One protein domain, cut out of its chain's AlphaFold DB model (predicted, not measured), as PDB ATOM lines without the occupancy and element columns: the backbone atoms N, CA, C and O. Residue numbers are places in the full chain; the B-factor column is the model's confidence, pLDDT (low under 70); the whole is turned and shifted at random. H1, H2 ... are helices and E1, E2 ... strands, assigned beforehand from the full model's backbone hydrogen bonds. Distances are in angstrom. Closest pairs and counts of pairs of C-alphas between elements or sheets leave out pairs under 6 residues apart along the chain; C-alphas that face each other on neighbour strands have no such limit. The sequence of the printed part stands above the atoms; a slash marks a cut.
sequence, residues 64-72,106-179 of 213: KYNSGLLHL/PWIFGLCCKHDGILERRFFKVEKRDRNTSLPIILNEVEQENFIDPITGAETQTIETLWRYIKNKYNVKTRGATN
ATOM      1  N   LYS A  64     144.320 160.535 175.367       68.88
ATOM      2  CA  LYS A  64     144.325 159.130 174.974       68.88
ATOM      3  C   LYS A  64     144.705 158.291 176.187       68.88
ATOM      4  O   LYS A  64     145.704 158.596 176.838       68.88
ATOM      5  N   TYR A  65     143.961 157.221 176.443       55.88
ATOM      6  CA  TYR A  65     144.478 156.124 177.253       55.88
ATOM      7  C   TYR A  65     145.706 155.551 176.543       55.88
ATOM      8  O   TYR A  65     145.756 155.506 175.308       55.88
ATOM      9  N   ASN A  66     146.721 155.177 177.311       49.56
ATOM     10  CA  ASN A  66     147.958 154.638 176.772       49.56
ATOM     11  C   ASN A  66     147.698 153.227 176.213       49.56
ATOM     12  O   ASN A  66     147.846 152.210 176.875       49.56
ATOM     13  N   SER A  67     147.237 153.175 174.971       43.72
ATOM     14  CA  SER A  67     147.124 151.945 174.185       43.72
ATOM     15  C   SER A  67     147.777 152.116 172.804       43.72
ATOM     16  O   SER A  67     147.577 151.342 171.868       43.72
ATOM     17  N   GLY A  68     148.566 153.185 172.658       42.19
ATOM     18  CA  GLY A  68     149.134 153.657 171.405       42.19
ATOM     19  C   GLY A  68     150.651 153.576 171.362       42.19
ATOM     20  O   GLY A  68     151.334 153.923 172.322       42.19
ATOM     21  N   LEU A  69     151.183 153.178 170.210       45.34
ATOM     22  CA  LEU A  69     152.615 153.171 169.956       45.34
ATOM     23  C   LEU A  69     153.135 154.611 169.774       45.34
ATOM     24  O   LEU A  69     152.691 155.349 168.890       45.34
ATOM     25  N   LEU A  70     154.099 155.014 170.603       46.31
ATOM     26  CA  LEU A  70     154.813 156.285 170.469       46.31
ATOM     27  C   LEU A  70     155.855 156.185 169.352       46.31
ATOM     28  O   LEU A  70     156.917 155.589 169.528       46.31
ATOM     29  N   HIS A  71     155.601 156.826 168.212       49.56
ATOM     30  CA  HIS A  71     156.638 156.995 167.200       49.56
ATOM     31  C   HIS A  71     157.587 158.136 167.556       49.56
ATOM     32  O   HIS A  71     157.407 159.290 167.162       49.56
ATOM     33  N   LEU A  72     158.686 157.770 168.210       42.16
ATOM     34  CA  LEU A  72     159.967 158.418 167.962       42.16
ATOM     35  C   LEU A  72     160.328 158.090 166.517       42.16
ATOM     36  O   LEU A  72     160.860 157.016 166.244       42.16
ATOM     37  N   PRO A 106     159.069 172.085 159.327       69.56
ATOM     38  CA  PRO A 106     158.594 171.620 160.619       69.56
ATOM     39  C   PRO A 106     158.211 170.140 160.535       69.56
ATOM     40  O   PRO A 106     157.662 169.655 159.542       69.56
ATOM     41  N   TRP A 107     158.519 169.422 161.601       78.44
ATOM     42  CA  TRP A 107     158.242 168.008 161.767       78.44
ATOM     43  C   TRP A 107     156.776 167.786 162.123       78.44
ATOM     44  O   TRP A 107     156.120 168.648 162.701       78.44
ATOM     45  N   ILE A 108     156.265 166.597 161.810       83.06
ATOM     46  CA  ILE A 108     154.943 166.165 162.259       83.06
ATOM     47  C   ILE A 108     155.116 165.004 163.230       83.06
ATOM     48  O   ILE A 108     155.703 163.979 162.883       83.06
ATOM     49  N   PHE A 109     154.594 165.176 164.439       82.38
ATOM     50  CA  PHE A 109     154.509 164.148 165.465       82.38
ATOM     51  C   PHE A 109     153.118 163.505 165.431       82.38
ATOM     52  O   PHE A 109     152.114 164.215 165.430       82.38
ATOM     53  N   GLY A 110     153.046 162.175 165.358       83.44
ATOM     54  CA  GLY A 110     151.794 161.428 165.213       83.44
ATOM     55  C   GLY A 110     151.551 160.468 166.375       83.44
ATOM     56  O   GLY A 110     152.479 159.805 166.828       83.44
ATOM     57  N   LEU A 111     150.297 160.371 166.818       81.00
ATOM     58  CA  LEU A 111     149.833 159.448 167.857       81.00
ATOM     59  C   LEU A 111     148.625 158.660 167.346       81.00
ATOM     60  O   LEU A 111     147.619 159.264 166.965       81.00
ATOM     61  N   CYS A 112     148.642 157.332 167.426       78.94
ATOM     62  CA  CYS A 112     147.467 156.496 167.165       78.94
ATOM     63  C   CYS A 112     147.059 155.717 168.420       78.94
ATOM     64  O   CYS A 112     147.901 155.403 169.248       78.94
ATOM     65  N   CYS A 113     145.765 155.470 168.599       75.19
ATOM     66  CA  CYS A 113     145.249 154.542 169.607       75.19
ATOM     67  C   CYS A 113     143.961 153.915 169.077       75.19
ATOM     68  O   CYS A 113     143.241 154.552 168.302       75.19
ATOM     69  N   LYS A 114     143.675 152.679 169.481       73.75
ATOM     70  CA  LYS A 114     142.412 152.014 169.162       73.75
ATOM     71  C   LYS A 114     141.574 151.913 170.425       73.75
ATOM     72  O   LYS A 114     142.068 151.458 171.452       73.75
ATOM     73  N   HIS A 115     140.327 152.344 170.335       70.62
ATOM     74  CA  HIS A 115     139.346 152.288 171.414       70.62
ATOM     75  C   HIS A 115     137.967 152.109 170.780       70.62
ATOM     76  O   HIS A 115     137.670 152.747 169.774       70.62
ATOM     77  N   ASP A 116     137.169 151.184 171.316       72.75
ATOM     78  CA  ASP A 116     135.792 150.901 170.882       72.75
ATOM     79  C   ASP A 116     135.645 150.691 169.363       72.75
ATOM     80  O   ASP A 116     134.706 151.151 168.720       72.75
ATOM     81  N   GLY A 117     136.627 150.013 168.757       72.12
ATOM     82  CA  GLY A 117     136.664 149.756 167.314       72.12
ATOM     83  C   GLY A 117     137.077 150.956 166.450       72.12
ATOM     84  O   GLY A 117     137.314 150.778 165.255       72.12
ATOM     85  N   ILE A 118     137.249 152.144 167.033       76.56
ATOM     86  CA  ILE A 118     137.698 153.362 166.355       76.56
ATOM     87  C   ILE A 118     139.221 153.471 166.466       76.56
ATOM     88  O   ILE A 118     139.798 153.401 167.551       76.56
ATOM     89  N   LEU A 119     139.891 153.660 165.326       79.31
ATOM     90  CA  LEU A 119     141.327 153.927 165.277       79.31
ATOM     91  C   LEU A 119     141.572 155.438 165.208       79.31
ATOM     92  O   LEU A 119     141.650 156.036 164.133       79.31
ATOM     93  N   GLU A 120     141.712 156.062 166.370       84.94
ATOM     94  CA  GLU A 120     141.926 157.498 166.491       84.94
ATOM     95  C   GLU A 120     143.385 157.861 166.201       84.94
ATOM     96  O   GLU A 120     144.318 157.324 166.804       84.94
ATOM     97  N   ARG A 121     143.611 158.853 165.334       85.88
ATOM     98  CA  ARG A 121     144.950 159.326 164.952       85.88
ATOM     99  C   ARG A 121     145.033 160.839 165.117       85.88
ATOM    100  O   ARG A 121     144.200 161.560 164.587       85.88
ATOM    101  N   ARG A 122     146.031 161.314 165.859       88.25
ATOM    102  CA  ARG A 122     146.288 162.738 166.115       88.25
ATOM    103  C   ARG A 122     147.643 163.104 165.532       88.25
ATOM    104  O   ARG A 122     148.590 162.336 165.679       88.25
ATOM    105  N   PHE A 123     147.735 164.269 164.904       88.69
ATOM    106  CA  PHE A 123     148.987 164.803 164.376       88.69
ATOM    107  C   PHE A 123     149.239 166.201 164.926       88.69
ATOM    108  O   PHE A 123     148.319 167.009 165.035       88.69
ATOM    109  N   PHE A 124     150.502 166.491 165.214       87.69
ATOM    110  CA  PHE A 124     150.957 167.747 165.789       87.69
ATOM    111  C   PHE A 124     152.135 168.270 164.981       87.69
ATOM    112  O   PHE A 124     153.102 167.550 164.734       87.69
ATOM    113  N   LYS A 125     152.058 169.533 164.571       86.75
ATOM    114  CA  LYS A 125     153.189 170.235 163.968       86.75
ATOM    115  C   LYS A 125     154.196 170.586 165.067       86.75
ATOM    116  O   LYS A 125     153.808 171.176 166.070       86.75
ATOM    117  N   VAL A 126     155.470 170.255 164.870       82.94
ATOM    118  CA  VAL A 126     156.569 170.571 165.793       82.94
ATOM    119  C   VAL A 126     157.749 171.168 165.030       82.94
ATOM    120  O   VAL A 126     158.192 170.630 164.023       82.94
ATOM    121  N   GLU A 127     158.269 172.303 165.490       79.75
ATOM    122  CA  GLU A 127     159.334 173.023 164.771       79.75
ATOM    123  C   GLU A 127     160.673 172.273 164.806       79.75
ATOM    124  O   GLU A 127     161.422 172.253 163.831       79.75
ATOM    125  N   LYS A 128     160.953 171.589 165.918       77.88
ATOM    126  CA  LYS A 128     162.121 170.722 166.087       77.88
ATOM    127  C   LYS A 128     161.680 169.343 166.542       77.88
ATOM    128  O   LYS A 128     160.657 169.202 167.207       77.88
ATOM    129  N   ARG A 129     162.459 168.327 166.189       73.56
ATOM    130  CA  ARG A 129     162.257 166.949 166.634       73.56
ATOM    131  C   ARG A 129     163.206 166.653 167.782       73.56
ATOM    132  O   ARG A 129     164.269 166.076 167.582       73.56
ATOM    133  N   ASP A 130     162.824 167.081 168.974       77.25
ATOM    134  CA  ASP A 130     163.597 166.839 170.182       77.25
ATOM    135  C   ASP A 130     162.678 166.519 171.368       77.25
ATOM    136  O   ASP A 130     161.444 166.519 171.267       77.25
ATOM    137  N   ARG A 131     163.295 166.180 172.503       72.88
ATOM    138  CA  ARG A 131     162.566 165.881 173.738       72.88
ATOM    139  C   ARG A 131     161.757 167.092 174.209       72.88
ATOM    140  O   ARG A 131     160.655 166.900 174.703       72.88
ATOM    141  N   ASN A 132     162.265 168.308 174.040       81.56
ATOM    142  CA  ASN A 132     161.628 169.520 174.550       81.56
ATOM    143  C   ASN A 132     160.353 169.863 173.772       81.56
ATOM    144  O   ASN A 132     159.431 170.433 174.348       81.56
ATOM    145  N   THR A 133     160.265 169.487 172.494       82.50
ATOM    146  CA  THR A 133     159.044 169.654 171.692       82.50
ATOM    147  C   THR A 133     158.080 168.478 171.821       82.50
ATOM    148  O   THR A 133     156.868 168.680 171.854       82.50
ATOM    149  N   SER A 134     158.595 167.250 171.917       77.50
ATOM    150  CA  SER A 134     157.761 166.040 171.869       77.50
ATOM    151  C   SER A 134     157.203 165.659 173.242       77.50
ATOM    152  O   SER A 134     156.057 165.226 173.345       77.50
ATOM    153  N   LEU A 135     157.986 165.833 174.314       75.94
ATOM    154  CA  LEU A 135     157.593 165.426 175.665       75.94
ATOM    155  C   LEU A 135     156.361 166.181 176.189       75.94
ATOM    156  O   LEU A 135     155.474 165.511 176.710       75.94
ATOM    157  N   PRO A 136     156.223 167.512 176.015       84.31
ATOM    158  CA  PRO A 136     155.011 168.214 176.436       84.31
ATOM    159  C   PRO A 136     153.758 167.716 175.715       84.31
ATOM    160  O   PRO A 136     152.703 167.615 176.328       84.31
ATOM    161  N   ILE A 137     153.868 167.356 174.429       83.31
ATOM    162  CA  ILE A 137     152.746 166.781 173.676       83.31
ATOM    163  C   ILE A 137     152.365 165.437 174.287       83.31
ATOM    164  O   ILE A 137     151.210 165.234 174.627       83.31
ATOM    165  N   ILE A 138     153.324 164.541 174.515       78.12
ATOM    166  CA  ILE A 138     153.048 163.238 175.138       78.12
ATOM    167  C   ILE A 138     152.385 163.424 176.511       78.12
ATOM    168  O   ILE A 138     151.342 162.833 176.783       78.12
ATOM    169  N   LEU A 139     152.941 164.304 177.348       78.44
ATOM    170  CA  LEU A 139     152.424 164.603 178.684       78.44
ATOM    171  C   LEU A 139     151.074 165.324 178.690       78.44
ATOM    172  O   LEU A 139     150.431 165.328 179.735       78.44
ATOM    173  N   ASN A 140     150.639 165.920 177.583       82.75
ATOM    174  CA  ASN A 140     149.308 166.514 177.448       82.75
ATOM    175  C   ASN A 140     148.312 165.559 176.792       82.75
ATOM    176  O   ASN A 140     147.118 165.671 177.034       82.75
ATOM    177  N   GLU A 141     148.785 164.628 175.967       81.75
ATOM    178  CA  GLU A 141     147.937 163.811 175.102       81.75
ATOM    179  C   GLU A 141     147.699 162.397 175.619       81.75
ATOM    180  O   GLU A 141     146.787 161.745 175.121       81.75
ATOM    181  N   VAL A 142     148.487 161.914 176.582       73.75
ATOM    182  CA  VAL A 142     148.502 160.500 176.987       73.75
ATOM    183  C   VAL A 142     148.315 160.358 178.496       73.75
ATOM    184  O   VAL A 142     149.138 160.856 179.259       73.75
ATOM    185  N   GLU A 143     147.247 159.710 178.954       65.31
ATOM    186  CA  GLU A 143     147.068 159.339 180.368       65.31
ATOM    187  C   GLU A 143     148.071 158.235 180.750       65.31
ATOM    188  O   GLU A 143     148.197 157.233 180.051       65.31
ATOM    189  N   GLN A 144     148.866 158.458 181.804       57.53
ATOM    190  CA  GLN A 144     150.001 157.609 182.184       57.53
ATOM    191  C   GLN A 144     149.562 156.252 182.758       57.53
ATOM    192  O   GLN A 144     149.637 156.080 183.961       57.53
ATOM    193  N   GLU A 145     149.216 155.264 181.932       46.91
ATOM    194  CA  GLU A 145     149.267 153.846 182.336       46.91
ATOM    195  C   GLU A 145     149.654 152.959 181.142       46.91
ATOM    196  O   GLU A 145     148.835 152.693 180.278       46.91
ATOM    197  N   ASN A 146     150.914 152.499 181.127       40.44
ATOM    198  CA  ASN A 146     151.526 151.497 180.229       40.44
ATOM    199  C   ASN A 146     151.934 151.942 178.807       40.44
ATOM    200  O   ASN A 146     151.140 152.318 177.962       40.44
ATOM    201  N   PHE A 147     153.239 151.870 178.528       44.25
ATOM    202  CA  PHE A 147     153.871 152.475 177.347       44.25
ATOM    203  C   PHE A 147     153.637 151.737 176.015       44.25
ATOM    204  O   PHE A 147     154.018 152.273 174.975       44.25
ATOM    205  N   ILE A 148     153.074 150.523 176.018       44.66
ATOM    206  CA  ILE A 148     152.829 149.710 174.816       44.66
ATOM    207  C   ILE A 148     151.670 148.743 175.106       44.66
ATOM    208  O   ILE A 148     151.783 147.921 176.011       44.66
ATOM    209  N   ASP A 149     150.590 148.808 174.326       44.88
ATOM    210  CA  ASP A 149     149.526 147.795 174.325       44.88
ATOM    211  C   ASP A 149     149.699 146.887 173.086       44.88
ATOM    212  O   ASP A 149     149.629 147.382 171.957       44.88
ATOM    213  N   PRO A 150     149.945 145.574 173.262       48.34
ATOM    214  CA  PRO A 150     150.156 144.631 172.163       48.34
ATOM    215  C   PRO A 150     148.880 144.266 171.375       48.34
ATOM    216  O   PRO A 150     148.972 143.529 170.395       48.34
ATOM    217  N   ILE A 151     147.696 144.756 171.762       51.38
ATOM    218  CA  ILE A 151     146.395 144.305 171.232       51.38
ATOM    219  C   ILE A 151     145.757 145.342 170.284       51.38
ATOM    220  O   ILE A 151     144.872 145.014 169.488       51.38
ATOM    221  N   THR A 152     146.205 146.602 170.286       55.16
ATOM    222  CA  THR A 152     145.449 147.695 169.644       55.16
ATOM    223  C   THR A 152     145.465 147.737 168.122       55.16
ATOM    224  O   THR A 152     144.705 148.510 167.540       55.16
ATOM    225  N   GLY A 153     146.292 146.952 167.428       50.50
ATOM    226  CA  GLY A 153     146.433 147.086 165.968       50.50
ATOM    227  C   GLY A 153     146.875 148.497 165.542       50.50
ATOM    228  O   GLY A 153     146.633 148.922 164.411       50.50
ATOM    229  N   ALA A 154     147.486 149.246 166.466       56.22
ATOM    230  CA  ALA A 154     148.115 150.540 166.257       56.22
ATOM    231  C   ALA A 154     149.424 150.350 165.474       56.22
ATOM    232  O   ALA A 154     150.519 150.479 166.014       56.22
ATOM    233  N   GLU A 155     149.311 149.996 164.195       59.66
ATOM    234  CA  GLU A 155     150.478 149.739 163.358       59.66
ATOM    235  C   GLU A 155     151.062 151.041 162.800       59.66
ATOM    236  O   GLU A 155     150.345 151.917 162.295       59.66
ATOM    237  N   THR A 156     152.388 151.123 162.848       61.50
ATOM    238  CA  THR A 156     153.232 152.203 162.323       61.50
ATOM    239  C   THR A 156     152.835 152.596 160.896       61.50
ATOM    240  O   THR A 156     152.612 153.773 160.584       61.50
ATOM    241  N   GLN A 157     152.598 151.581 160.060       65.88
ATOM    242  CA  GLN A 157     152.216 151.696 158.661       65.88
ATOM    243  C   GLN A 157     150.923 152.489 158.470       65.88
ATOM    244  O   GLN A 157     150.727 153.163 157.454       65.88
ATOM    245  N   THR A 158     150.040 152.456 159.464       72.06
ATOM    246  CA  THR A 158     148.759 153.142 159.415       72.06
ATOM    247  C   THR A 158     148.912 154.650 159.610       72.06
ATOM    248  O   THR A 158     148.253 155.435 158.921       72.06
ATOM    249  N   ILE A 159     149.804 155.074 160.512       77.00
ATOM    250  CA  ILE A 159     150.170 156.489 160.663       77.00
ATOM    251  C   ILE A 159     150.846 156.980 159.382       77.00
ATOM    252  O   ILE A 159     150.504 158.053 158.882       77.00
ATOM    253  N   GLU A 160     151.765 156.199 158.813       76.56
ATOM    254  CA  GLU A 160     152.478 156.577 157.592       76.56
ATOM    255  C   GLU A 160     151.562 156.718 156.379       76.56
ATOM    256  O   GLU A 160     151.691 157.670 155.601       76.56
ATOM    257  N   THR A 161     150.630 155.779 156.215       81.56
ATOM    258  CA  THR A 161     149.653 155.785 155.122       81.56
ATOM    259  C   THR A 161     148.757 157.012 155.224       81.56
ATOM    260  O   THR A 161     148.593 157.742 154.243       81.56
ATOM    261  N   LEU A 162     148.252 157.313 156.424       83.25
ATOM    262  CA  LEU A 162     147.445 158.507 156.632       83.25
ATOM    263  C   LEU A 162     148.260 159.790 156.431       83.25
ATOM    264  O   LEU A 162     147.807 160.717 155.762       83.25
ATOM    265  N   TRP A 163     149.495 159.845 156.927       86.75
ATOM    266  CA  TRP A 163     150.364 160.995 156.698       86.75
ATOM    267  C   TRP A 163     150.656 161.204 155.206       86.75
ATOM    268  O   TRP A 163     150.717 162.335 154.723       86.75
ATOM    269  N   ARG A 164     150.797 160.125 154.429       85.38
ATOM    270  CA  ARG A 164     150.933 160.190 152.967       85.38
ATOM    271  C   ARG A 164     149.692 160.793 152.310       85.38
ATOM    272  O   ARG A 164     149.848 161.668 151.460       85.38
ATOM    273  N   TYR A 165     148.501 160.376 152.736       88.31
ATOM    274  CA  TYR A 165     147.236 160.962 152.292       88.31
ATOM    275  C   TYR A 165     147.170 162.467 152.599       88.31
ATOM    276  O   TYR A 165     146.975 163.266 151.685       88.31
ATOM    277  N   ILE A 166     147.443 162.868 153.845       88.81
ATOM    278  CA  ILE A 166     147.422 164.273 154.292       88.81
ATOM    279  C   ILE A 166     148.424 165.124 153.499       88.81
ATOM    280  O   ILE A 166     148.081 166.211 153.025       88.81
ATOM    281  N   LYS A 167     149.648 164.620 153.282       85.69
ATOM    282  CA  LYS A 167     150.668 165.307 152.474       85.69
ATOM    283  C   LYS A 167     150.187 165.607 151.059       85.69
ATOM    284  O   LYS A 167     150.485 166.684 150.543       85.69
ATOM    285  N   ASN A 168     149.481 164.665 150.439       87.50
ATOM    286  CA  ASN A 168     148.941 164.840 149.096       87.50
ATOM    287  C   ASN A 168     147.747 165.806 149.111       87.50
ATOM    288  O   ASN A 168     147.729 166.757 148.337       87.50
ATOM    289  N   LYS A 169     146.796 165.617 150.036       90.06
ATOM    290  CA  LYS A 169     145.585 166.442 150.160       90.06
ATOM    291  C   LYS A 169     145.899 167.925 150.335       90.06
ATOM    292  O   LYS A 169     145.310 168.768 149.661       90.06
ATOM    293  N   TYR A 170     146.852 168.240 151.208       88.69
ATOM    294  CA  TYR A 170     147.223 169.620 151.524       88.69
ATOM    295  C   TYR A 170     148.475 170.101 150.792       88.69
ATOM    296  O   TYR A 170     148.983 171.178 151.094       88.69
ATOM    297  N   ASN A 171     148.953 169.344 149.796       82.19
ATOM    298  CA  ASN A 171     150.109 169.707 148.976       82.19
ATOM    299  C   ASN A 171     151.363 170.037 149.805       82.19
ATOM    300  O   ASN A 171     152.169 170.881 149.425       82.19
ATOM    301  N   VAL A 172     151.554 169.357 150.939       81.94
ATOM    302  CA  VAL A 172     152.659 169.628 151.874       81.94
ATOM    303  C   VAL A 172     154.014 169.392 151.204       81.94
ATOM    304  O   VAL A 172     154.976 170.095 151.488       81.94
ATOM    305  N   LYS A 173     154.095 168.433 150.271       75.25
ATOM    306  CA  LYS A 173     155.329 168.156 149.518       75.25
ATOM    307  C   LYS A 173     155.769 169.327 148.638       75.25
ATOM    308  O   LYS A 173     156.962 169.512 148.453       75.25
ATOM    309  N   THR A 174     154.818 170.072 148.075       76.31
ATOM    310  CA  THR A 174     155.099 171.141 147.105       76.31
ATOM    311  C   THR A 174     155.051 172.529 147.734       76.31
ATOM    312  O   THR A 174     155.801 173.403 147.321       76.31
ATOM    313  N   ARG A 175     154.195 172.746 148.741       73.56
ATOM    314  CA  ARG A 175     154.002 174.042 149.417       73.56
ATOM    315  C   ARG A 175     154.660 174.132 150.792       73.56
ATOM    316  O   ARG A 175     154.647 175.198 151.400       73.56
ATOM    317  N   GLY A 176     155.195 173.026 151.299       75.88
ATOM    318  CA  GLY A 176     155.641 172.928 152.682       75.88
ATOM    319  C   GLY A 176     154.480 172.957 153.679       75.88
ATOM    320  O   GLY A 176     153.298 172.916 153.330       75.88
ATOM    321  N   ALA A 177     154.832 173.005 154.960       79.44
ATOM    322  CA  ALA A 177     153.877 173.085 156.053       79.44
ATOM    323  C   ALA A 177     153.453 174.537 156.304       79.44
ATOM    324  O   ALA A 177     154.128 175.288 157.013       79.44
ATOM    325  N   THR A 178     152.312 174.914 155.738       83.94
ATOM    326  CA  THR A 178     151.725 176.248 155.895       83.94
ATOM    327  C   THR A 178     151.316 176.533 157.348       83.94
ATOM    328  O   THR A 178     151.266 175.645 158.207       83.94
ATOM    329  N   ASN A 179     151.004 177.794 157.645       83.75
ATOM    330  CA  ASN A 179     150.480 178.222 158.946       83.75
ATOM    331  C   ASN A 179     149.126 177.570 159.290       83.75
ATOM    332  O   ASN A 179     148.860 177.306 160.457       83.75
TER     333      ASN A 179
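This is residues 64 to 72 and 106 to 179 of the 213 residues of an uncharacterized protein of Aphis craccivora (UniProt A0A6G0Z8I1). A long antiparallel hairpin, E1 and E2, runs through the middle between two helices, H1 on one side and H2 on the other. Short H3 follows H2. The printed part has 83 residues, with two named strands, then three named helices; its class is mixed, and it is compact, radius of gyration of the C-alphas 13.4 A, spanning 38 by 29 by 16 A.

Start at residues 64 to 65, paired parallel with residues 142 to 143. E1, residues 107 to 115, and E2, residues 118 to 126, are antiparallel; look at N 107 and O 126, 2.7 A. The closest C-alphas of E2 and H1, residues 131 to 141, are Val 126 and Thr 133, 6.5 A; those of E1 and H2, residues 156 to 169, are Gly 110 and Ile 159, 6.9 A. H1 and H2 are apart. H3, residues 172 to 175, is close to H2 but not clearly touching: C-alphas 167 and 173 are closest, 6.2 A. Every O i to N i+4 pair is within hydrogen-bond range in H2, 5 of 7 in H1; H3 is too short for one.

Find C-alpha 107 at (158.242, 168.008, 161.767); E1 runs 26.4 A, E2 25.5 A, H1 14.8 A, H2 20.2 A and H3 5.2 A, ending at C-alpha 175, (154.002, 174.042, 149.417).

C-alphas 145 and 174 are farthest apart, 39.7 A. Residues 73 to 105 are cut out, C-alphas 72 and 106 lying 15.2 A apart. The H1 to H2 link is long. Confidence is under 70 at residues 64 to 72, 106 and 143 to 157.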